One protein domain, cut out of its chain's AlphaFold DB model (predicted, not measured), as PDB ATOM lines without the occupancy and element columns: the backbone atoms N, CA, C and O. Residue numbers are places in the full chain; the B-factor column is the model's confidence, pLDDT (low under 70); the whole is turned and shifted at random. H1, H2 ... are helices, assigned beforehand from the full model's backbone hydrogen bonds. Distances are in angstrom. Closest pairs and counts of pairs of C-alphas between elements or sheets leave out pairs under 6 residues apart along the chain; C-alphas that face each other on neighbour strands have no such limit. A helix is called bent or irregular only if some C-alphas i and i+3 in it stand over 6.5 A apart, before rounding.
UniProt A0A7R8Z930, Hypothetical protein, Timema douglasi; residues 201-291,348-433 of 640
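What this domain is: This is residues 201 to 291 and 348 to 433 of the 640 residues of the protein "Hypothetical protein" of Timema douglasi (UniProt A0A7R8Z930). One long helix, H1, runs through the model; the first part of H1 forms a small bundle side by side with H8, H9 and the arm H10a, while beyond its other end the short helices H2 to H6 make a loose, separate string that ends in the hairpin of H4 and H5 and then H6. H7 packs by the end of H9, and the bent helix H10 turns at residues 421 and 422, its short arm H10b crossing H1 near its start. The printed part has 177 residues with ten named helices, H1 to H10 in chain order, and no named strand; its class is all helix. The whole is loose, with a radius of gyration of the C-alphas of 22.7 A and spans of 62 by 48 by 27 A, only just flat.

Where its parts are: H1, residues 201 to 237, begins at C-alpha 201 (53.897, 50.744, -12.583) and is 50.0 A long. H2 is residues 243 to 248, H3 252 to 257, H4 259 to 268, H5 272 to 280 and H6 283 to 291. After the cut come H7, residues 349 to 354, H8, 361 to 369, and H9, 376 to 394, 27.4 A long. H10, residues 399 to 430, was assigned as one helix by its hydrogen bonds but is bent, with C-alphas 420 and 423 9.2 A apart. Its arms are H10a, residues 399 to 420, 31.4 A long, and H10b, residues 423 to 430, ending at C-alpha 430 (47.526, 34.163, -17.289).

How they stand to each other: H9 is the hub. It touches H10a as a hairpin at a shallow tilt of 6 degrees, opposite ways; the closest C-alphas, Val 387 and Ala 404, are 5.1 A apart. H8 and H9, also a hairpin, only just touch, with 3 pairs of C-alphas within 8 A, closest Met 364 and Asp 382 at 7.1 A. H7 and H9 only just touch, also with 3 pairs, closest Leu 354 and Tyr 393 at 7.0 A. H1 touches H8 with residues 205 to 216 alone, at a shallow tilt of 9 degrees, the closest C-alphas being Asn 205 and Ala 368, 4.8 A. H1 touches H10a, closest Thr 211 and Asp 414 at 6.3 A. H4 and H5, a hairpin, touch at Val 263 and Ala 275, 5.0 A, their closest C-alphas. Each O i to N i+4 pair is within hydrogen-bond range in H1, H3 to H6, H8, H9, H10a and H10b; H2 and H7 have 1 of 2.

The domain as a whole: The farthest C-alphas, Arg 201 and Ile 285, are 63.2 A apart. Residues 292 to 347 are not printed, and C-alphas 291 and 348 are 46.1 A apart across this cut. Of the links printed whole, none is long. The mean pLDDT of the printed part is 74.1; residues 220 to 291 are under 70.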
ATOM      1  N   ARG A 201      53.934  50.389 -11.146       92.62
ATOM      2  CA  ARG A 201      53.897  50.744 -12.583       92.62
ATOM      3  C   ARG A 201      54.194  49.555 -13.506       92.62
ATOM      4  O   ARG A 201      53.613  49.469 -14.584       92.62
ATOM      5  N   ARG A 202      55.090  48.643 -13.107       94.75
ATOM      6  CA  ARG A 202      55.424  47.440 -13.897       94.75
ATOM      7  C   ARG A 202      54.205  46.525 -14.038       94.75
ATOM      8  O   ARG A 202      53.860  46.137 -15.144       94.75
ATOM      9  N   GLU A 203      53.556  46.256 -12.915       93.56
ATOM     10  CA  GLU A 203      52.378  45.405 -12.761       93.56
ATOM     11  C   GLU A 203      51.139  45.988 -13.452       93.56
ATOM     12  O   GLU A 203      50.516  45.297 -14.247       93.56
ATOM     13  N   LEU A 204      50.847  47.282 -13.267       94.88
ATOM     14  CA  LEU A 204      49.786  47.987 -13.995       94.88
ATOM     15  C   LEU A 204      49.909  47.769 -15.508       94.88
ATOM     16  O   LEU A 204      48.958  47.358 -16.164       94.88
ATOM     17  N   ASN A 205      51.098  48.011 -16.060       96.56
ATOM     18  CA  ASN A 205      51.318  47.900 -17.500       96.56
ATOM     19  C   ASN A 205      51.330  46.440 -17.995       96.56
ATOM     20  O   ASN A 205      51.027  46.205 -19.160       96.56
ATOM     21  N   HIS A 206      51.626  45.468 -17.125       95.62
ATOM     22  CA  HIS A 206      51.498  44.034 -17.413       95.62
ATOM     23  C   HIS A 206      50.026  43.632 -17.592       95.62
ATOM     24  O   HIS A 206      49.661  43.055 -18.613       95.62
ATOM     25  N   LEU A 207      49.149  44.042 -16.669       96.06
ATOM     26  CA  LEU A 207      47.703  43.763 -16.740       96.06
ATOM     27  C   LEU A 207      47.049  44.437 -17.952       96.06
ATOM     28  O   LEU A 207      46.244  43.821 -18.650       96.06
ATOM     29  N   LEU A 208      47.446  45.684 -18.236       96.50
ATOM     30  CA  LEU A 208      47.025  46.420 -19.430       96.50
ATOM     31  C   LEU A 208      47.504  45.756 -20.735       96.50
ATOM     32  O   LEU A 208      46.884  45.958 -21.778       96.50
ATOM     33  N   GLY A 209      48.555  44.930 -20.687       95.44
ATOM     34  CA  GLY A 209      48.965  44.058 -21.790       95.44
ATOM     35  C   GLY A 209      47.919  42.985 -22.110       95.44
ATOM     36  O   GLY A 209      47.561  42.812 -23.278       95.44
ATOM     37  N   PHE A 210      47.345  42.327 -21.094       94.75
ATOM     38  CA  PHE A 210      46.221  41.397 -21.285       94.75
ATOM     39  C   PHE A 210      44.973  42.117 -21.809       94.75
ATOM     40  O   PHE A 210      44.393  41.674 -22.800       94.75
ATOM     41  N   THR A 211      44.624  43.272 -21.222       95.12
ATOM     42  CA  THR A 211      43.530  44.135 -21.713       95.12
ATOM     43  C   THR A 211      43.720  44.456 -23.195       95.12
ATOM     44  O   THR A 211      42.836  44.217 -24.014       95.12
ATOM     45  N   CYS A 212      44.900  44.948 -23.583       93.38
ATOM     46  CA  CYS A 212      45.147  45.335 -24.966       93.38
ATOM     47  C   CYS A 212      45.181  44.134 -25.925       93.38
ATOM     48  O   CYS A 212      44.786  44.276 -27.082       93.38
ATOM     49  N   SER A 213      45.610  42.957 -25.458       90.75
ATOM     50  CA  SER A 213      45.608  41.718 -26.247       90.75
ATOM     51  C   SER A 213      44.181  41.246 -26.545       90.75
ATOM     52  O   SER A 213      43.838  41.075 -27.718       90.75
ATOM     53  N   ARG A 214      43.316  41.162 -25.522       90.25
ATOM     54  CA  ARG A 214      41.886  40.836 -25.681       90.25
ATOM     55  C   ARG A 214      41.158  41.855 -26.557       90.25
ATOM     56  O   ARG A 214      40.415  41.468 -27.460       90.25
ATOM     57  N   LEU A 215      41.402  43.153 -26.347       90.56
ATOM     58  CA  LEU A 215      40.815  44.203 -27.184       90.56
ATOM     59  C   LEU A 215      41.235  44.056 -28.653       90.56
ATOM     60  O   LEU A 215      40.389  44.191 -29.531       90.56
ATOM     61  N   LYS A 216      42.500  43.727 -28.950       86.00
ATOM     62  CA  LYS A 216      42.966  43.471 -30.328       86.00
ATOM     63  C   LYS A 216      42.314  42.250 -30.965       86.00
ATOM     64  O   LYS A 216      42.040  42.280 -32.161       86.00
ATOM     65  N   GLU A 217      42.116  41.178 -30.210       81.38
ATOM     66  CA  GLU A 217      41.488  39.947 -30.692       81.38
ATOM     67  C   GLU A 217      40.016  40.182 -31.046       81.38
ATOM     68  O   GLU A 217      39.628  40.045 -32.209       81.38
ATOM     69  N   ARG A 218      39.234  40.689 -30.088       74.88
ATOM     70  CA  ARG A 218      37.814  41.005 -30.287       74.88
ATOM     71  C   ARG A 218      37.601  42.118 -31.320       74.88
ATOM     72  O   ARG A 218      36.623  42.087 -32.069       74.88
ATOM     73  N   TRP A 219      38.536  43.070 -31.431       72.62
ATOM     74  CA  TRP A 219      38.532  44.063 -32.510       72.62
ATOM     75  C   TRP A 219      38.733  43.420 -33.880       72.62
ATOM     76  O   TRP A 219      37.988  43.743 -34.794       72.62
ATOM     77  N   LYS A 220      39.692  42.497 -34.053       65.31
ATOM     78  CA  LYS A 220      39.879  41.794 -35.337       65.31
ATOM     79  C   LYS A 220      38.620  41.036 -35.743       65.31
ATOM     80  O   LYS A 220      38.204  41.153 -36.890       65.31
ATOM     81  N   GLU A 221      38.015  40.285 -34.827       58.66
ATOM     82  CA  GLU A 221      36.813  39.490 -35.099       58.66
ATOM     83  C   GLU A 221      35.629  40.372 -35.528       58.66
ATOM     84  O   GLU A 221      35.038  40.168 -36.597       58.66
ATOM     85  N   THR A 222      35.319  41.400 -34.732       55.78
ATOM     86  CA  THR A 222      34.229  42.341 -35.026       55.78
ATOM     87  C   THR A 222      34.504  43.144 -36.298       55.78
ATOM     88  O   THR A 222      33.629  43.228 -37.161       55.78
ATOM     89  N   PHE A 223      35.730  43.639 -36.488       53.19
ATOM     90  CA  PHE A 223      36.138  44.398 -37.670       53.19
ATOM     91  C   PHE A 223      36.112  43.563 -38.956       53.19
ATOM     92  O   PHE A 223      35.567  44.019 -39.959       53.19
ATOM     93  N   LEU A 224      36.626  42.328 -38.947       50.94
ATOM     94  CA  LEU A 224      36.558  41.422 -40.102       50.94
ATOM     95  C   LEU A 224      35.114  41.035 -40.435       50.94
ATOM     96  O   LEU A 224      34.770  40.897 -41.609       50.94
ATOM     97  N   THR A 225      34.264  40.873 -39.420       50.97
ATOM     98  CA  THR A 225      32.827  40.632 -39.606       50.97
ATOM     99  C   THR A 225      32.125  41.861 -40.183       50.97
ATOM    100  O   THR A 225      31.244  41.717 -41.033       50.97
ATOM    101  N   LEU A 226      32.510  43.069 -39.764       47.03
ATOM    102  CA  LEU A 226      31.903  44.302 -40.250       47.03
ATOM    103  C   LEU A 226      32.382  44.694 -41.648       47.03
ATOM    104  O   LEU A 226      31.537  45.073 -42.449       47.03
ATOM    105  N   MET A 227      33.672  44.582 -41.973       46.25
ATOM    106  CA  MET A 227      34.172  44.906 -43.318       46.25
ATOM    107  C   MET A 227      33.474  44.058 -44.380       46.25
ATOM    108  O   MET A 227      32.940  44.617 -45.328       46.25
ATOM    109  N   LYS A 228      33.314  42.749 -44.147       51.34
ATOM    110  CA  LYS A 228      32.530  41.861 -45.026       51.34
ATOM    111  C   LYS A 228      31.072  42.323 -45.177       51.34
ATOM    112  O   LYS A 228      30.522  42.284 -46.272       51.34
ATOM    113  N   LYS A 229      30.431  42.784 -44.093       46.81
ATOM    114  CA  LYS A 229      29.065  43.346 -44.141       46.81
ATOM    115  C   LYS A 229      29.019  44.683 -44.891       46.81
ATOM    116  O   LYS A 229      28.078  44.912 -45.639       46.81
ATOM    117  N   TYR A 230      30.017  45.544 -44.709       42.66
ATOM    118  CA  TYR A 230      30.116  46.852 -45.357       42.66
ATOM    119  C   TYR A 230      30.418  46.724 -46.855       42.66
ATOM    120  O   TYR A 230      29.775  47.395 -47.649       42.66
ATOM    121  N   GLU A 231      31.300  45.804 -47.254       48.25
ATOM    122  CA  GLU A 231      31.550  45.427 -48.652       48.25
ATOM    123  C   GLU A 231      30.251  44.972 -49.340       48.25
ATOM    124  O   GLU A 231      29.920  45.468 -50.414       48.25
ATOM    125  N   ILE A 232      29.458  44.110 -48.690       47.06
ATOM    126  CA  ILE A 232      28.146  43.663 -49.200       47.06
ATOM    127  C   ILE A 232      27.139  44.827 -49.287       47.06
ATOM    128  O   ILE A 232      26.401  44.927 -50.266       47.06
ATOM    129  N   ILE A 233      27.101  45.728 -48.298       43.31
ATOM    130  CA  ILE A 233      26.228  46.916 -48.327       43.31
ATOM    131  C   ILE A 233      26.657  47.884 -49.440       43.31
ATOM    132  O   ILE A 233      25.806  48.391 -50.163       43.31
ATOM    133  N   GLN A 234      27.958  48.084 -49.647       42.84
ATOM    134  CA  GLN A 234      28.479  48.927 -50.720       42.84
ATOM    135  C   GLN A 234      28.225  48.307 -52.105       42.84
ATOM    136  O   GLN A 234      27.840  49.026 -53.024       42.84
ATOM    137  N   GLU A 235      28.346  46.983 -52.267       47.03
ATOM    138  CA  GLU A 235      27.896  46.292 -53.485       47.03
ATOM    139  C   GLU A 235      26.399  46.529 -53.759       47.03
ATOM    140  O   GLU A 235      26.008  46.709 -54.913       47.03
ATOM    141  N   PHE A 236      25.559  46.560 -52.723       39.06
ATOM    142  CA  PHE A 236      24.122  46.814 -52.854       39.06
ATOM    143  C   PHE A 236      23.795  48.277 -53.194       39.06
ATOM    144  O   PHE A 236      23.014  48.527 -54.113       39.06
ATOM    145  N   ASP A 237      24.421  49.245 -52.523       37.91
ATOM    146  CA  ASP A 237      24.216  50.679 -52.785       37.91
ATOM    147  C   ASP A 237      24.757  51.095 -54.167       37.91
ATOM    148  O   ASP A 237      24.154  51.920 -54.862       37.91
ATOM    149  N   GLU A 238      25.834  50.454 -54.636       46.59
ATOM    150  CA  GLU A 238      26.330  50.550 -56.017       46.59
ATOM    151  C   GLU A 238      25.485  49.740 -57.029       46.59
ATOM    152  O   GLU A 238      25.790  49.737 -58.224       46.59
ATOM    153  N   LYS A 239      24.404  49.085 -56.577       46.03
ATOM    154  CA  LYS A 239      23.457  48.261 -57.359       46.03
ATOM    155  C   LYS A 239      24.082  47.063 -58.086       46.03
ATOM    156  O   LYS A 239      23.537  46.595 -59.084       46.03
ATOM    157  N   LYS A 240      25.204  46.550 -57.579       43.56
ATOM    158  CA  LYS A 240      25.866  45.327 -58.066       43.56
ATOM    159  C   LYS A 240      25.180  44.047 -57.583       43.56
ATOM    160  O   LYS A 240      25.385  43.008 -58.197       43.56
ATOM    161  N   ILE A 241      24.387  44.125 -56.509       43.00
ATOM    162  CA  ILE A 241      23.543  43.035 -55.998       43.00
ATOM    163  C   ILE A 241      22.154  43.543 -55.589       43.00
ATOM    164  O   ILE A 241      21.963  44.712 -55.253       43.00
ATOM    165  N   THR A 242      21.178  42.641 -55.597       45.69
ATOM    166  CA  THR A 242      19.773  42.884 -55.245       45.69
ATOM    167  C   THR A 242      19.443  42.510 -53.795       45.69
ATOM    168  O   THR A 242      20.192  41.817 -53.104       45.69
ATOM    169  N   LYS A 243      18.261  42.930 -53.314       38.53
ATOM    170  CA  LYS A 243      17.786  42.620 -51.950       38.53
ATOM    171  C   LYS A 243      17.577  41.111 -51.728       38.53
ATOM    172  O   LYS A 243      17.718  40.635 -50.607       38.53
ATOM    173  N   THR A 244      17.287  40.367 -52.795       46.06
ATOM    174  CA  THR A 244      17.236  38.898 -52.834       46.06
ATOM    175  C   THR A 244      18.623  38.261 -52.721       46.06
ATOM    176  O   THR A 244      18.794  37.326 -51.944       46.06
ATOM    177  N   GLU A 245      19.637  38.810 -53.395       45.16
ATOM    178  CA  GLU A 245      21.014  38.301 -53.308       45.16
ATOM    179  C   GLU A 245      21.649  38.535 -51.930       45.16
ATOM    180  O   GLU A 245      22.422  37.697 -51.473       45.16
ATOM    181  N   ILE A 246      21.282  39.602 -51.206       41.41
ATOM    182  CA  ILE A 246      21.689  39.779 -49.795       41.41
ATOM    183  C   ILE A 246      21.189  38.614 -48.927       41.41
ATOM    184  O   ILE A 246      21.952  38.070 -48.127       41.41
ATOM    185  N   VAL A 247      19.927  38.204 -49.100       41.72
ATOM    186  CA  VAL A 247      19.331  37.076 -48.358       41.72
ATOM    187  C   VAL A 247      20.022  35.749 -48.713       41.72
ATOM    188  O   VAL A 247      20.137  34.875 -47.859       41.72
ATOM    189  N   GLN A 248      20.575  35.623 -49.923       47.69
ATOM    190  CA  GLN A 248      21.369  34.463 -50.355       47.69
ATOM    191  C   GLN A 248      22.847  34.506 -49.891       47.69
ATOM    192  O   GLN A 248      23.476  33.456 -49.737       47.69
ATOM    193  N   LYS A 249      23.428  35.692 -49.643       49.50
ATOM    194  CA  LYS A 249      24.887  35.886 -49.459       49.50
ATOM    195  C   LYS A 249      25.459  35.661 -48.045       49.50
ATOM    196  O   LYS A 249      26.670  35.801 -47.891       49.50
ATOM    197  N   SER A 250      24.670  35.314 -47.017       50.38
ATOM    198  CA  SER A 250      25.160  35.301 -45.612       50.38
ATOM    199  C   SER A 250      25.313  33.942 -44.904       50.38
ATOM    200  O   SER A 250      25.888  33.923 -43.818       50.38
ATOM    201  N   THR A 251      24.941  32.811 -45.524       48.53
ATOM    202  CA  THR A 251      25.283  31.466 -44.989       48.53
ATOM    203  C   THR A 251      25.669  30.474 -46.087       48.53
ATOM    204  O   THR A 251      26.789  29.966 -46.099       48.53
ATOM    205  N   LEU A 252      24.780  30.245 -47.062       43.94
ATOM    206  CA  LEU A 252      24.945  29.221 -48.107       43.94
ATOM    207  C   LEU A 252      26.229  29.415 -48.936       43.94
ATOM    208  O   LEU A 252      26.977  28.467 -49.176       43.94
ATOM    209  N   PHE A 253      26.538  30.661 -49.306       43.91
ATOM    210  CA  PHE A 253      27.739  31.005 -50.073       43.91
ATOM    211  C   PHE A 253      29.057  30.743 -49.317       43.91
ATOM    212  O   PHE A 253      30.085  30.508 -49.949       43.91
ATOM    213  N   ILE A 254      29.050  30.745 -47.978       49.66
ATOM    214  CA  ILE A 254      30.248  30.467 -47.166       49.66
ATOM    215  C   ILE A 254      30.575  28.969 -47.221       49.66
ATOM    216  O   ILE A 254      31.708  28.602 -47.521       49.66
ATOM    217  N   ILE A 255      29.562  28.116 -47.039       49.03
ATOM    218  CA  ILE A 255      29.680  26.651 -47.126       49.03
ATOM    219  C   ILE A 255      30.163  26.239 -48.526       49.03
ATOM    220  O   ILE A 255      31.120  25.479 -48.660       49.03
ATOM    221  N   LEU A 256      29.571  26.816 -49.578       49.31
ATOM    222  CA  LEU A 256      29.987  26.589 -50.967       49.31
ATOM    223  C   LEU A 256      31.433  27.038 -51.246       49.31
ATOM    224  O   LEU A 256      32.125  26.399 -52.036       49.31
ATOM    225  N   LYS A 257      31.911  28.104 -50.589       46.72
ATOM    226  CA  LYS A 257      33.284  28.611 -50.744       46.72
ATOM    227  C   LYS A 257      34.333  27.769 -50.000       46.72
ATOM    228  O   LYS A 257      35.478  27.743 -50.436       46.72
ATOM    229  N   MET A 258      33.951  27.063 -48.934       48.06
ATOM    230  CA  MET A 258      34.826  26.143 -48.181       48.06
ATOM    231  C   MET A 258      34.739  24.679 -48.662       48.06
ATOM    232  O   MET A 258      35.401  23.799 -48.115       48.06
ATOM    233  N   ARG A 259      33.948  24.406 -49.713       59.84
ATOM    234  CA  ARG A 259      33.671  23.062 -50.254       59.84
ATOM    235  C   ARG A 259      34.927  22.223 -50.506       59.84
ATOM    236  O   ARG A 259      34.929  21.040 -50.184       59.84
ATOM    237  N   GLU A 260      35.980  22.805 -51.079       56.88
ATOM    238  CA  GLU A 260      37.209  22.061 -51.401       56.88
ATOM    239  C   GLU A 260      38.008  21.675 -50.149       56.88
ATOM    240  O   GLU A 260      38.540  20.570 -50.081       56.88
ATOM    241  N   GLU A 261      38.044  22.534 -49.127       53.50
ATOM    242  CA  GLU A 261      38.720  22.259 -47.853       53.50
ATOM    243  C   GLU A 261      38.015  21.118 -47.099       53.50
ATOM    244  O   GLU A 261      38.667  20.172 -46.654       53.50
ATOM    245  N   ILE A 262      36.677  21.145 -47.063       50.88
ATOM    246  CA  ILE A 262      35.838  20.106 -46.443       50.88
ATOM    247  C   ILE A 262      35.996  18.762 -47.174       50.88
ATOM    248  O   ILE A 262      36.265  17.741 -46.539       50.88
ATOM    249  N   VAL A 263      35.903  18.749 -48.511       58.69
ATOM    250  CA  VAL A 263      36.099  17.531 -49.325       58.69
ATOM    251  C   VAL A 263      37.486  16.919 -49.098       58.69
ATOM    252  O   VAL A 263      37.605  15.695 -49.046       58.69
ATOM    253  N   ASN A 264      38.524  17.741 -48.922       54.00
ATOM    254  CA  ASN A 264      39.882  17.263 -48.665       54.00
ATOM    255  C   ASN A 264      40.060  16.677 -47.250       54.00
ATOM    256  O   ASN A 264      40.859  15.751 -47.094       54.00
ATOM    257  N   SER A 265      39.327  17.154 -46.235       46.91
ATOM    258  CA  SER A 265      39.336  16.540 -44.893       46.91
ATOM    259  C   SER A 265      38.624  15.185 -44.904       46.91
ATOM    260  O   SER A 265      39.231  14.163 -44.587       46.91
ATOM    261  N   MET A 266      37.410  15.131 -45.467       46.50
ATOM    262  CA  MET A 266      36.634  13.888 -45.596       46.50
ATOM    263  C   MET A 266      37.349  12.790 -46.412       46.50
ATOM    264  O   MET A 266      37.022  11.613 -46.283       46.50
ATOM    265  N   GLN A 267      38.315  13.146 -47.270       57.03
ATOM    266  CA  GLN A 267      39.175  12.186 -47.981       57.03
ATOM    267  C   GLN A 267      40.388  11.716 -47.161       57.03
ATOM    268  O   GLN A 267      40.871  10.611 -47.397       57.03
ATOM    269  N   LYS A 268      40.871  12.499 -46.189       50.78
ATOM    270  CA  LYS A 268      41.857  12.025 -45.200       50.78
ATOM    271  C   LYS A 268      41.220  11.091 -44.172       50.78
ATOM    272  O   LYS A 268      41.829  10.097 -43.807       50.78
ATOM    273  N   GLU A 269      39.983  11.379 -43.780       47.28
ATOM    274  CA  GLU A 269      39.174  10.610 -42.819       47.28
ATOM    275  C   GLU A 269      38.526   9.345 -43.433       47.28
ATOM    276  O   GLU A 269      37.644   8.732 -42.844       47.28
ATOM    277  N   GLY A 270      38.917   8.944 -44.649       44.78
ATOM    278  CA  GLY A 270      38.444   7.706 -45.286       44.78
ATOM    279  C   GLY A 270      37.012   7.737 -45.846       44.78
ATOM    280  O   GLY A 270      36.569   6.777 -46.477       44.78
ATOM    281  N   HIS A 271      36.271   8.837 -45.704       48.69
ATOM    282  CA  HIS A 271      34.885   8.985 -46.169       48.69
ATOM    283  C   HIS A 271      34.764   9.308 -47.676       48.69
ATOM    284  O   HIS A 271      33.938  10.124 -48.105       48.69
ATOM    285  N   TYR A 272      35.558   8.618 -48.503       55.88
ATOM    286  CA  TYR A 272      35.747   8.876 -49.938       55.88
ATOM    287  C   TYR A 272      34.446   8.999 -50.745       55.88
ATOM    288  O   TYR A 272      34.344   9.870 -51.606       55.88
ATOM    289  N   VAL A 273      33.437   8.163 -50.467       58.81
ATOM    290  CA  VAL A 273      32.152   8.172 -51.196       58.81
ATOM    291  C   VAL A 273      31.341   9.435 -50.886       58.81
ATOM    292  O   VAL A 273      30.871  10.102 -51.807       58.81
ATOM    293  N   LYS A 274      31.230   9.817 -49.605       50.25
ATOM    294  CA  LYS A 274      30.536  11.049 -49.188       50.25
ATOM    295  C   LYS A 274      31.258  12.285 -49.738       50.25
ATOM    296  O   LYS A 274      30.618  13.162 -50.314       50.25
ATOM    297  N   ALA A 275      32.591  12.306 -49.655       54.66
ATOM    298  CA  ALA A 275      33.420  13.381 -50.195       54.66
ATOM    299  C   ALA A 275      33.306  13.517 -51.725       54.66
ATOM    300  O   ALA A 275      33.253  14.631 -52.247       54.66
ATOM    301  N   LYS A 276      33.233  12.395 -52.455       58.94
ATOM    302  CA  LYS A 276      33.017  12.390 -53.907       58.94
ATOM    303  C   LYS A 276      31.634  12.931 -54.269       58.94
ATOM    304  O   LYS A 276      31.546  13.825 -55.100       58.94
ATOM    305  N   ASN A 277      30.574  12.475 -53.603       56.09
ATOM    306  CA  ASN A 277      29.219  12.976 -53.856       56.09
ATOM    307  C   ASN A 277      29.116  14.489 -53.577       56.09
ATOM    308  O   ASN A 277      28.554  15.229 -54.384       56.09
ATOM    309  N   LEU A 278      29.738  14.973 -52.493       58.47
ATOM    310  CA  LEU A 278      29.826  16.403 -52.172       58.47
ATOM    311  C   LEU A 278      30.592  17.212 -53.238       58.47
ATOM    312  O   LEU A 278      30.281  18.389 -53.440       58.47
ATOM    313  N   LYS A 279      31.558  16.602 -53.937       63.97
ATOM    314  CA  LYS A 279      32.362  17.207 -55.016       63.97
ATOM    315  C   LYS A 279      31.661  17.197 -56.382       63.97
ATOM    316  O   LYS A 279      31.746  18.187 -57.107       63.97
ATOM    317  N   ASP A 280      30.953  16.118 -56.700       58.06
ATOM    318  CA  ASP A 280      30.372  15.874 -58.026       58.06
ATOM    319  C   ASP A 280      28.929  16.420 -58.162       58.06
ATOM    320  O   ASP A 280      28.432  16.592 -59.275       58.06
ATOM    321  N   ALA A 281      28.249  16.741 -57.052       56.81
ATOM    322  CA  ALA A 281      26.887  17.282 -57.066       56.81
ATOM    323  C   ALA A 281      26.767  18.661 -57.755       56.81
ATOM    324  O   ALA A 281      27.584  19.566 -57.544       56.81
ATOM    325  N   MET A 282      25.686  18.836 -58.527       50.94
ATOM    326  CA  MET A 282      25.267  20.121 -59.103       50.94
ATOM    327  C   MET A 282      24.475  20.963 -58.093       50.94
ATOM    328  O   MET A 282      23.748  20.423 -57.260       50.94
ATOM    329  N   HIS A 283      24.563  22.294 -58.222       48.69
ATOM    330  CA  HIS A 283      23.996  23.271 -57.279       48.69
ATOM    331  C   HIS A 283      22.552  22.984 -56.844       48.69
ATOM    332  O   HIS A 283      22.303  22.972 -55.649       48.69
ATOM    333  N   ALA A 284      21.629  22.702 -57.770       45.19
ATOM    334  CA  ALA A 284      20.216  22.484 -57.434       45.19
ATOM    335  C   ALA A 284      19.977  21.238 -56.557       45.19
ATOM    336  O   ALA A 284      19.116  21.258 -55.685       45.19
ATOM    337  N   ILE A 285      20.766  20.171 -56.737       48.00
ATOM    338  CA  ILE A 285      20.685  18.962 -55.897       48.00
ATOM    339  C   ILE A 285      21.272  19.254 -54.511       48.00
ATOM    340  O   ILE A 285      20.729  18.809 -53.504       48.00
ATOM    341  N   LEU A 286      22.347  20.048 -54.450       49.72
ATOM    342  CA  LEU A 286      22.931  20.503 -53.186       49.72
ATOM    343  C   LEU A 286      21.958  21.408 -52.411       49.72
ATOM    344  O   LEU A 286      21.777  21.242 -51.212       49.72
ATOM    345  N   GLU A 287      21.310  22.337 -53.111       49.78
ATOM    346  CA  GLU A 287      20.314  23.266 -52.578       49.78
ATOM    347  C   GLU A 287      19.075  22.519 -52.074       49.78
ATOM    348  O   GLU A 287      18.609  22.802 -50.974       49.78
ATOM    349  N   GLN A 288      18.603  21.503 -52.802       49.38
ATOM    350  CA  GLN A 288      17.469  20.682 -52.378       49.38
ATOM    351  C   GLN A 288      17.804  19.779 -51.180       49.38
ATOM    352  O   GLN A 288      17.049  19.779 -50.213       49.38
ATOM    353  N   ALA A 289      18.967  19.118 -51.163       48.03
ATOM    354  CA  ALA A 289      19.412  18.328 -50.007       48.03
ATOM    355  C   ALA A 289      19.663  19.201 -48.759       48.03
ATOM    356  O   ALA A 289      19.363  18.795 -47.636       48.03
ATOM    357  N   MET A 290      20.171  20.428 -48.935       48.44
ATOM    358  CA  MET A 290      20.291  21.390 -47.835       48.44
ATOM    359  C   MET A 290      18.922  21.907 -47.379       48.44
ATOM    360  O   MET A 290      18.729  22.083 -46.181       48.44
ATOM    361  N   LEU A 291      17.956  22.115 -48.281       48.34
ATOM    362  CA  LEU A 291      16.578  22.467 -47.919       48.34
ATOM    363  C   LEU A 291      15.866  21.333 -47.169       48.34
ATOM    364  O   LEU A 291      15.150  21.621 -46.215       48.34
ATOM    365  N   ALA A 348      44.503  58.428 -47.420       73.75
ATOM    366  CA  ALA A 348      45.233  58.545 -46.149       73.75
ATOM    367  C   ALA A 348      45.615  60.002 -45.777       73.75
ATOM    368  O   ALA A 348      45.754  60.343 -44.601       73.75
ATOM    369  N   TRP A 349      45.727  60.908 -46.761       85.06
ATOM    370  CA  TRP A 349      45.961  62.339 -46.521       85.06
ATOM    371  C   TRP A 349      44.852  63.009 -45.689       85.06
ATOM    372  O   TRP A 349      45.156  63.956 -44.961       85.06
ATOM    373  N   ARG A 350      43.597  62.527 -45.747       88.88
ATOM    374  CA  ARG A 350      42.456  63.090 -44.996       88.88
ATOM    375  C   ARG A 350      42.690  63.040 -43.483       88.88
ATOM    376  O   ARG A 350      42.334  63.983 -42.775       88.88
ATOM    377  N   VAL A 351      43.347  61.981 -42.997       86.38
ATOM    378  CA  VAL A 351      43.673  61.771 -41.574       86.38
ATOM    379  C   VAL A 351      44.496  62.941 -41.028       86.38
ATOM    380  O   VAL A 351      44.157  63.494 -39.986       86.38
ATOM    381  N   ASN A 352      45.498  63.413 -41.776       86.88
ATOM    382  CA  ASN A 352      46.344  64.550 -41.381       86.88
ATOM    383  C   ASN A 352      45.579  65.878 -41.242       86.88
ATOM    384  O   ASN A 352      46.072  66.800 -40.590       86.88
ATOM    385  N   TYR A 353      44.399  65.985 -41.860       90.56
ATOM    386  CA  TYR A 353      43.552  67.172 -41.799       90.56
ATOM    387  C   TYR A 353      42.467  67.081 -40.729       90.56
ATOM    388  O   TYR A 353      42.141  68.111 -40.141       90.56
ATOM    389  N   LEU A 354      41.919  65.900 -40.440       91.00
ATOM    390  CA  LEU A 354      40.830  65.742 -39.467       91.00
ATOM    391  C   LEU A 354      41.291  65.278 -38.080       91.00
ATOM    392  O   LEU A 354      40.706  65.710 -37.094       91.00
ATOM    393  N   ILE A 355      42.345  64.465 -37.989       91.81
ATOM    394  CA  ILE A 355      42.792  63.855 -36.732       91.81
ATOM    395  C   ILE A 355      43.912  64.681 -36.090       91.81
ATOM    396  O   ILE A 355      45.034  64.786 -36.606       91.81
ATOM    397  N   TYR A 356      43.610  65.266 -34.930       91.50
ATOM    398  CA  TYR A 356      44.571  66.033 -34.141       91.50
ATOM    399  C   TYR A 356      45.614  65.120 -33.472       91.50
ATOM    400  O   TYR A 356      46.809  65.309 -33.708       91.50
ATOM    401  N   GLN A 357      45.199  64.081 -32.739       88.94
ATOM    402  CA  GLN A 357      46.116  63.121 -32.110       88.94
ATOM    403  C   GLN A 357      45.763  61.679 -32.516       88.94
ATOM    404  O   GLN A 357      44.766  61.145 -32.029       88.94
ATOM    405  N   PRO A 358      46.552  61.022 -33.391       87.69
ATOM    406  CA  PRO A 358      46.321  59.622 -33.732       87.69
ATOM    407  C   PRO A 358      46.549  58.726 -32.507       87.69
ATOM    408  O   PRO A 358      47.456  58.963 -31.708       87.69
ATOM    409  N   MET A 359      45.710  57.703 -32.369       89.06
ATOM    410  CA  MET A 359      45.792  56.678 -31.331       89.06
ATOM    411  C   MET A 359      45.116  55.405 -31.839       89.06
ATOM    412  O   MET A 359      44.081  55.496 -32.497       89.06
ATOM    413  N   ASP A 360      45.687  54.246 -31.528       86.56
ATOM    414  CA  ASP A 360      45.239  52.929 -31.988       86.56
ATOM    415  C   ASP A 360      45.695  51.823 -31.012       86.56
ATOM    416  O   ASP A 360      46.550  52.049 -30.152       86.56
ATOM    417  N   LEU A 361      45.149  50.611 -31.154       88.50
ATOM    418  CA  LEU A 361      45.436  49.490 -30.247       88.50
ATOM    419  C   LEU A 361      46.889  48.976 -30.310       88.50
ATOM    420  O   LEU A 361      47.361  48.383 -29.343       88.50
ATOM    421  N   HIS A 362      47.626  49.164 -31.408       85.00
ATOM    422  CA  HIS A 362      49.056  48.838 -31.445       85.00
ATOM    423  C   HIS A 362      49.872  49.904 -30.703       85.00
ATOM    424  O   HIS A 362      50.694  49.543 -29.862       85.00
ATOM    425  N   THR A 363      49.571  51.191 -30.899       87.12
ATOM    426  CA  THR A 363      50.171  52.288 -30.118       87.12
ATOM    427  C   THR A 363      49.910  52.132 -28.612       87.12
ATOM    428  O   THR A 363      50.831  52.330 -27.815       87.12
ATOM    429  N   MET A 364      48.701  51.725 -28.202       94.62
ATOM    430  CA  MET A 364      48.379  51.459 -26.790       94.62
ATOM    431  C   MET A 364      49.183  50.287 -26.206       94.62
ATOM    432  O   MET A 364      49.781  50.418 -25.138       94.62
ATOM    433  N   ASP A 365      49.273  49.165 -26.920       92.06
ATOM    434  CA  ASP A 365      50.092  48.017 -26.511       92.06
ATOM    435  C   ASP A 365      51.576  48.396 -26.384       92.06
ATOM    436  O   ASP A 365      52.205  48.151 -25.356       92.06
ATOM    437  N   CYS A 366      52.129  49.120 -27.360       91.69
ATOM    438  CA  CYS A 366      53.498  49.620 -27.268       91.69
ATOM    439  C   CYS A 366      53.697  50.586 -26.085       91.69
ATOM    440  O   CYS A 366      54.765  50.563 -25.468       91.69
ATOM    441  N   LYS A 367      52.697  51.397 -25.704       95.31
ATOM    442  CA  LYS A 367      52.745  52.208 -24.471       95.31
ATOM    443  C   LYS A 367      52.743  51.334 -23.208       95.31
ATOM    444  O   LYS A 367      53.505  51.642 -22.289       95.31
ATOM    445  N   ALA A 368      51.975  50.243 -23.178       95.81
ATOM    446  CA  ALA A 368      51.957  49.287 -22.068       95.81
ATOM    447  C   ALA A 368      53.297  48.537 -21.944       95.81
ATOM    448  O   ALA A 368      53.968  48.628 -20.916       95.81
ATOM    449  N   GLN A 369      53.779  47.909 -23.017       94.69
ATOM    450  CA  GLN A 369      55.072  47.205 -23.049       94.69
ATOM    451  C   GLN A 369      56.239  48.108 -22.601       94.69
ATOM    452  O   GLN A 369      57.076  47.710 -21.785       94.69
ATOM    453  N   ASN A 370      56.250  49.371 -23.050       96.12
ATOM    454  CA  ASN A 370      57.239  50.380 -22.655       96.12
ATOM    455  C   ASN A 370      56.954  51.059 -21.294       96.12
ATOM    456  O   ASN A 370      57.573  52.080 -20.974       96.12
ATOM    457  N   LYS A 371      56.036  50.503 -20.491       95.94
ATOM    458  CA  LYS A 371      55.706  50.897 -19.108       95.94
ATOM    459  C   LYS A 371      55.370  52.388 -18.967       95.94
ATOM    460  O   LYS A 371      55.791  53.044 -18.007       95.94
ATOM    461  N   LYS A 372      54.665  52.941 -19.962       95.69
ATOM    462  CA  LYS A 372      54.362  54.379 -20.067       95.69
ATOM    463  C   LYS A 372      53.165  54.801 -19.224       95.69
ATOM    464  O   LYS A 372      53.197  55.923 -18.722       95.69
ATOM    465  N   TYR A 373      52.161  53.938 -19.053       95.38
ATOM    466  CA  TYR A 373      50.975  54.264 -18.260       95.38
ATOM    467  C   TYR A 373      51.316  54.346 -16.772       95.38
ATOM    468  O   TYR A 373      52.075  53.528 -16.245       95.38
ATOM    469  N   ARG A 374      50.758  55.341 -16.093       92.19
ATOM    470  CA  ARG A 374      50.905  55.586 -14.653       92.19
ATOM    471  C   ARG A 374      49.639  55.236 -13.881       92.19
ATOM    472  O   ARG A 374      49.751  54.851 -12.724       92.19
ATOM    473  N   THR A 375      48.481  55.353 -14.529       92.94
ATOM    474  CA  THR A 375      47.149  55.114 -13.958       92.94
ATOM    475  C   THR A 375      46.280  54.354 -14.973       92.94
ATOM    476  O   THR A 375      46.633  54.267 -16.153       92.94
ATOM    477  N   LEU A 376      45.144  53.799 -14.540       93.94
ATOM    478  CA  LEU A 376      44.176  53.133 -15.430       93.94
ATOM    479  C   LEU A 376      43.474  54.149 -16.351       93.94
ATOM    480  O   LEU A 376      43.133  53.863 -17.498       93.94
ATOM    481  N   GLU A 377      43.312  55.370 -15.856       93.06
ATOM    482  CA  GLU A 377      42.641  56.497 -16.497       93.06
ATOM    483  C   GLU A 377      43.456  57.019 -17.690       93.06
ATOM    484  O   GLU A 377      42.871  57.403 -18.699       93.06
ATOM    485  N   GLU A 378      44.794  56.957 -17.644       94.19
ATOM    486  CA  GLU A 378      45.645  57.246 -18.811       94.19
ATOM    487  C   GLU A 378      45.439  56.238 -19.963       94.19
ATOM    488  O   GLU A 378      45.521  56.624 -21.132       94.19
ATOM    489  N   PHE A 379      45.146  54.966 -19.663       95.94
ATOM    490  CA  PHE A 379      44.829  53.942 -20.671       95.94
ATOM    491  C   PHE A 379      43.404  54.120 -21.214       95.94
ATOM    492  O   PHE A 379      43.187  54.107 -22.428       95.94
ATOM    493  N   GLN A 380      42.440  54.394 -20.328       95.69
ATOM    494  CA  GLN A 380      41.067  54.747 -20.704       95.69
ATOM    495  C   GLN A 380      41.026  55.989 -21.614       95.69
ATOM    496  O   GLN A 380      40.273  56.023 -22.588       95.69
ATOM    497  N   ALA A 381      41.867  56.989 -21.336       95.38
ATOM    498  CA  ALA A 381      41.986  58.215 -22.119       95.38
ATOM    499  C   ALA A 381      42.486  57.963 -23.553       95.38
ATOM    500  O   ALA A 381      42.013  58.609 -24.493       95.38
ATOM    501  N   ASP A 382      43.415  57.025 -23.755       96.56
ATOM    502  CA  ASP A 382      43.826  56.609 -25.101       96.56
ATOM    503  C   ASP A 382      42.681  55.889 -25.827       96.56
ATOM    504  O   ASP A 382      42.366  56.254 -26.960       96.56
ATOM    505  N   ALA A 383      41.999  54.944 -25.168       96.44
ATOM    506  CA  ALA A 383      40.862  54.226 -25.753       96.44
ATOM    507  C   ALA A 383      39.730  55.184 -26.175       96.44
ATOM    508  O   ALA A 383      39.205  55.075 -27.283       96.44
ATOM    509  N   GLN A 384      39.412  56.187 -25.350       96.19
ATOM    510  CA  GLN A 384      38.493  57.279 -25.706       96.19
ATOM    511  C   GLN A 384      38.972  58.077 -26.928       96.19
ATOM    512  O   GLN A 384      38.160  58.512 -27.742       96.19
ATOM    513  N   THR A 385      40.287  58.249 -27.091       96.00
ATOM    514  CA  THR A 385      40.875  58.951 -28.244       96.00
ATOM    515  C   THR A 385      40.746  58.127 -29.532       96.00
ATOM    516  O   THR A 385      40.491  58.705 -30.586       96.00
ATOM    517  N   ILE A 386      40.804  56.788 -29.461       94.31
ATOM    518  CA  ILE A 386      40.454  55.910 -30.596       94.31
ATOM    519  C   ILE A 386      39.002  56.166 -31.029       94.31
ATOM    520  O   ILE A 386      38.763  56.457 -32.202       94.31
ATOM    521  N   VAL A 387      38.038  56.127 -30.097       95.44
ATOM    522  CA  VAL A 387      36.615  56.369 -30.417       95.44
ATOM    523  C   VAL A 387      36.406  57.755 -31.016       95.44
ATOM    524  O   VAL A 387      35.747  57.886 -32.045       95.44
ATOM    525  N   HIS A 388      37.018  58.779 -30.420       96.56
ATOM    526  CA  HIS A 388      36.941  60.154 -30.905       96.56
ATOM    527  C   HIS A 388      37.430  60.289 -32.354       96.56
ATOM    528  O   HIS A 388      36.723  60.855 -33.192       96.56
ATOM    529  N   ASN A 389      38.578  59.688 -32.673       94.06
ATOM    530  CA  ASN A 389      39.138  59.688 -34.022       94.06
ATOM    531  C   ASN A 389      38.246  58.938 -35.028       94.06
ATOM    532  O   ASN A 389      37.996  59.442 -36.126       94.06
ATOM    533  N   VAL A 390      37.729  57.762 -34.654       89.25
ATOM    534  CA  VAL A 390      36.843  56.955 -35.513       89.25
ATOM    535  C   VAL A 390      35.525  57.685 -35.797       89.25
ATOM    536  O   VAL A 390      35.093  57.723 -36.950       89.25
ATOM    537  N   VAL A 391      34.912  58.326 -34.796       92.88
ATOM    538  CA  VAL A 391      33.668  59.096 -34.978       92.88
ATOM    539  C   VAL A 391      33.878  60.321 -35.877       92.88
ATOM    540  O   VAL A 391      33.038  60.596 -36.739       92.88
ATOM    541  N   ILE A 392      34.995  61.041 -35.725       92.81
ATOM    542  CA  ILE A 392      35.340  62.171 -36.602       92.81
ATOM    543  C   ILE A 392      35.475  61.705 -38.054       92.81
ATOM    544  O   ILE A 392      34.890  62.322 -38.944       92.81
ATOM    545  N   TYR A 393      36.223  60.624 -38.292       89.19
ATOM    546  CA  TYR A 393      36.578  60.192 -39.643       89.19
ATOM    547  C   TYR A 393      35.443  59.445 -40.363       89.19
ATOM    548  O   TYR A 393      35.130  59.748 -41.512       89.19
ATOM    549  N   HIS A 394      34.791  58.487 -39.701       84.44
ATOM    550  CA  HIS A 394      33.762  57.641 -40.323       84.44
ATOM    551  C   HIS A 394      32.329  58.133 -40.059       84.44
ATOM    552  O   HIS A 394      31.417  57.813 -40.820       84.44
ATOM    553  N   GLY A 395      32.117  58.950 -39.024       87.38
ATOM    554  CA  GLY A 395      30.813  59.508 -38.662       87.38
ATOM    555  C   GLY A 395      30.184  58.869 -37.425       87.38
ATOM    556  O   GLY A 395      30.362  57.687 -37.144       87.38
ATOM    557  N   VAL A 396      29.395  59.667 -36.699       88.88
ATOM    558  CA  VAL A 396      28.750  59.289 -35.427       88.88
ATOM    559  C   VAL A 396      27.746  58.137 -35.557       88.88
ATOM    560  O   VAL A 396      27.609  57.362 -34.613       88.88
ATOM    561  N   ASN A 397      27.139  57.963 -36.733       84.88
ATOM    562  CA  ASN A 397      26.214  56.867 -37.056       84.88
ATOM    563  C   ASN A 397      26.877  55.772 -37.919       84.88
ATOM    564  O   ASN A 397      26.185  55.032 -38.613       84.88
ATOM    565  N   SER A 398      28.214  55.714 -37.963       82.25
ATOM    566  CA  SER A 398      28.914  54.632 -38.656       82.25
ATOM    567  C   SER A 398      29.018  53.400 -37.763       82.25
ATOM    568  O   SER A 398      29.328  53.494 -36.578       82.25
ATOM    569  N   SER A 399      28.864  52.223 -38.356       79.19
ATOM    570  CA  SER A 399      29.070  50.945 -37.670       79.19
ATOM    571  C   SER A 399      30.504  50.776 -37.137       79.19
ATOM    572  O   SER A 399      30.719  50.099 -36.134       79.19
ATOM    573  N   LEU A 400      31.486  51.456 -37.743       80.88
ATOM    574  CA  LEU A 400      32.849  51.577 -37.214       80.88
ATOM    575  C   LEU A 400      32.887  52.354 -35.887       80.88
ATOM    576  O   LEU A 400      33.579  51.936 -34.958       80.88
ATOM    577  N   ALA A 401      32.112  53.437 -35.757       85.44
ATOM    578  CA  ALA A 401      31.949  54.147 -34.488       85.44
ATOM    579  C   ALA A 401      31.228  53.296 -33.431       85.44
ATOM    580  O   ALA A 401      31.603  53.351 -32.261       85.44
ATOM    581  N   ASP A 402      30.254  52.469 -33.814       84.44
ATOM    582  CA  ASP A 402      29.578  51.563 -32.873       84.44
ATOM    583  C   ASP A 402      30.494  50.456 -32.345       84.44
ATOM    584  O   ASP A 402      30.489  50.182 -31.141       84.44
ATOM    585  N   MET A 403      31.359  49.889 -33.193       82.12
ATOM    586  CA  MET A 403      32.424  48.997 -32.720       82.12
ATOM    587  C   MET A 403      33.428  49.736 -31.833       82.12
ATOM    588  O   MET A 403      33.811  49.203 -30.796       82.12
ATOM    589  N   ALA A 404      33.822  50.970 -32.172       88.50
ATOM    590  CA  ALA A 404      34.716  51.768 -31.328       88.50
ATOM    591  C   ALA A 404      34.108  52.029 -29.937       88.50
ATOM    592  O   ALA A 404      34.786  51.862 -28.922       88.50
ATOM    593  N   ARG A 405      32.806  52.335 -29.866       93.19
ATOM    594  CA  ARG A 405      32.053  52.417 -28.603       93.19
ATOM    595  C   ARG A 405      32.033  51.083 -27.856       93.19
ATOM    596  O   ARG A 405      32.195  51.093 -26.640       93.19
ATOM    597  N   GLN A 406      31.860  49.951 -28.543       91.69
ATOM    598  CA  GLN A 406      31.896  48.633 -27.897       91.69
ATOM    599  C   GLN A 406      33.285  48.301 -27.343       91.69
ATOM    600  O   GLN A 406      33.389  47.936 -26.180       91.69
ATOM    601  N   MET A 407      34.347  48.522 -28.117       93.69
ATOM    602  CA  MET A 407      35.737  48.377 -27.676       93.69
ATOM    603  C   MET A 407      36.044  49.260 -26.457       93.69
ATOM    604  O   MET A 407      36.760  48.837 -25.554       93.69
ATOM    605  N   LEU A 408      35.481  50.472 -26.386       95.31
ATOM    606  CA  LEU A 408      35.601  51.320 -25.201       95.31
ATOM    607  C   LEU A 408      34.786  50.788 -24.007       95.31
ATOM    608  O   LEU A 408      35.287  50.852 -22.887       95.31
ATOM    609  N   ARG A 409      33.584  50.233 -24.213       95.56
ATOM    610  CA  ARG A 409      32.820  49.552 -23.146       95.56
ATOM    611  C   ARG A 409      33.579  48.343 -22.597       95.56
ATOM    612  O   ARG A 409      33.710  48.220 -21.386       95.56
ATOM    613  N   ASP A 410      34.135  47.520 -23.480       93.88
ATOM    614  CA  ASP A 410      34.962  46.360 -23.133       93.88
ATOM    615  C   ASP A 410      36.226  46.787 -22.369       93.88
ATOM    616  O   ASP A 410      36.558  46.217 -21.337       93.88
ATOM    617  N   CYS A 411      36.890  47.854 -22.822       96.31
ATOM    618  CA  CYS A 411      38.031  48.452 -22.132       96.31
ATOM    619  C   CYS A 411      37.654  48.952 -20.726       96.31
ATOM    620  O   CYS A 411      38.370  48.694 -19.765       96.31
ATOM    621  N   ILE A 412      36.515  49.637 -20.575       95.25
ATOM    622  CA  ILE A 412      36.043  50.129 -19.272       95.25
ATOM    623  C   ILE A 412      35.690  48.966 -18.334       95.25
ATOM    624  O   ILE A 412      36.025  49.042 -17.152       95.25
ATOM    625  N   TYR A 413      35.082  47.890 -18.848       94.06
ATOM    626  CA  TYR A 413      34.856  46.650 -18.097       94.06
ATOM    627  C   TYR A 413      36.188  46.053 -17.617       94.06
ATOM    628  O   TYR A 413      36.374  45.853 -16.421       94.06
ATOM    629  N   ASP A 414      37.160  45.877 -18.516       95.19
ATOM    630  CA  ASP A 414      38.479  45.311 -18.201       95.19
ATOM    631  C   ASP A 414      39.243  46.122 -17.140       95.19
ATOM    632  O   ASP A 414      39.833  45.559 -16.215       95.19
ATOM    633  N   LEU A 415      39.201  47.456 -17.228       94.62
ATOM    634  CA  LEU A 415      39.779  48.340 -16.214       94.62
ATOM    635  C   LEU A 415      39.031  48.247 -14.876       94.62
ATOM    636  O   LEU A 415      39.641  48.450 -13.826       94.62
ATOM    637  N   GLN A 416      37.732  47.943 -14.888       92.88
ATOM    638  CA  GLN A 416      36.937  47.771 -13.676       92.88
ATOM    639  C   GLN A 416      37.226  46.438 -12.972       92.88
ATOM    640  O   GLN A 416      37.347  46.443 -11.746       92.88
ATOM    641  N   GLU A 417      37.452  45.349 -13.712       93.12
ATOM    642  CA  GLU A 417      37.923  44.078 -13.138       93.12
ATOM    643  C   GLU A 417      39.257  44.269 -12.394       93.12
ATOM    644  O   GLU A 417      39.420  43.813 -11.261       93.12
ATOM    645  N   ILE A 418      40.197  45.013 -13.000       93.62
ATOM    646  CA  ILE A 418      41.489  45.351 -12.380       93.62
ATOM    647  C   ILE A 418      41.293  46.167 -11.089       93.62
ATOM    648  O   ILE A 418      42.012  45.933 -10.115       93.62
ATOM    649  N   ARG A 419      40.326  47.101 -11.051       91.75
ATOM    650  CA  ARG A 419      39.998  47.878  -9.837       91.75
ATOM    651  C   ARG A 419      39.347  47.032  -8.739       91.75
ATOM    652  O   ARG A 419      39.573  47.331  -7.570       91.75
ATOM    653  N   GLN A 420      38.538  46.029  -9.091       90.75
ATOM    654  CA  GLN A 420      37.875  45.146  -8.121       90.75
ATOM    655  C   GLN A 420      38.856  44.150  -7.502       90.75
ATOM    656  O   GLN A 420      39.003  44.113  -6.284       90.75
ATOM    657  N   CYS A 421      39.555  43.372  -8.330       92.06
ATOM    658  CA  CYS A 421      40.654  42.533  -7.872       92.06
ATOM    659  C   CYS A 421      41.666  42.297  -8.997       92.06
ATOM    660  O   CYS A 421      41.492  41.434  -9.864       92.06
ATOM    661  N   ARG A 422      42.781  43.031  -8.914       91.88
ATOM    662  CA  ARG A 422      43.992  42.818  -9.713       91.88
ATOM    663  C   ARG A 422      44.371  41.343  -9.803       91.88
ATOM    664  O   ARG A 422      44.694  40.874 -10.888       91.88
ATOM    665  N   ASP A 423      44.388  40.648  -8.669       92.31
ATOM    666  CA  ASP A 423      44.961  39.309  -8.564       92.31
ATOM    667  C   ASP A 423      44.065  38.305  -9.317       92.31
ATOM    668  O   ASP A 423      44.547  37.591 -10.196       92.31
ATOM    669  N   CYS A 424      42.742  38.349  -9.103       92.75
ATOM    670  CA  CYS A 424      41.770  37.609  -9.916       92.75
ATOM    671  C   CYS A 424      41.866  37.949 -11.408       92.75
ATOM    672  O   CYS A 424      41.794  37.041 -12.236       92.75
ATOM    673  N   TYR A 425      42.030  39.227 -11.772       94.31
ATOM    674  CA  TYR A 425      42.199  39.611 -13.174       94.31
ATOM    675  C   TYR A 425      43.478  39.012 -13.768       94.31
ATOM    676  O   TYR A 425      43.436  38.438 -14.854       94.31
ATOM    677  N   ARG A 426      44.604  39.100 -13.053       93.25
ATOM    678  CA  ARG A 426      45.899  38.552 -13.469       93.25
ATOM    679  C   ARG A 426      45.783  37.051 -13.742       93.25
ATOM    680  O   ARG A 426      45.980  36.619 -14.873       93.25
ATOM    681  N   MET A 427      45.348  36.287 -12.742       91.88
ATOM    682  CA  MET A 427      45.274  34.823 -12.806       91.88
ATOM    683  C   MET A 427      44.241  34.338 -13.839       91.88
ATOM    684  O   MET A 427      44.504  33.385 -14.567       91.88
ATOM    685  N   SER A 428      43.114  35.049 -13.995       91.12
ATOM    686  CA  SER A 428      42.075  34.736 -14.994       91.12
ATOM    687  C   SER A 428      42.493  35.001 -16.449       91.12
ATOM    688  O   SER A 428      41.782  34.547 -17.351       91.12
ATOM    689  N   ASN A 429      43.585  35.740 -16.690       91.31
ATOM    690  CA  ASN A 429      44.163  35.952 -18.023       91.31
ATOM    691  C   ASN A 429      45.447  35.129 -18.240       91.31
ATOM    692  O   ASN A 429      45.649  34.644 -19.347       91.31
ATOM    693  N   GLU A 430      46.283  34.949 -17.210       89.50
ATOM    694  CA  GLU A 430      47.526  34.163 -17.289       89.50
ATOM    695  C   GLU A 430      47.262  32.659 -17.403       89.50
ATOM    696  O   GLU A 430      47.828  32.016 -18.281       89.50
ATOM    697  N   LYS A 431      46.377  32.104 -16.557       83.56
ATOM    698  CA  LYS A 431      45.994  30.674 -16.548       83.56
ATOM    699  C   LYS A 431      47.176  29.681 -16.551       83.56
ATOM    700  O   LYS A 431      47.037  28.563 -17.036       83.56
ATOM    701  N   GLU A 432      48.319  30.082 -15.993       78.44
ATOM    702  CA  GLU A 432      49.540  29.261 -15.893       78.44
ATOM    703  C   GLU A 432      49.329  27.992 -15.041       78.44
ATOM    704  O   GLU A 432      49.982  26.977 -15.261       78.44
ATOM    705  N   ASP A 433      48.383  28.042 -14.098       78.75
ATOM    706  CA  ASP A 433      47.978  26.941 -13.222       78.75
ATOM    707  C   ASP A 433      46.577  26.424 -13.609       78.75
ATOM    708  O   ASP A 433      45.642  27.207 -13.804       78.75
TER     709      ASP A 433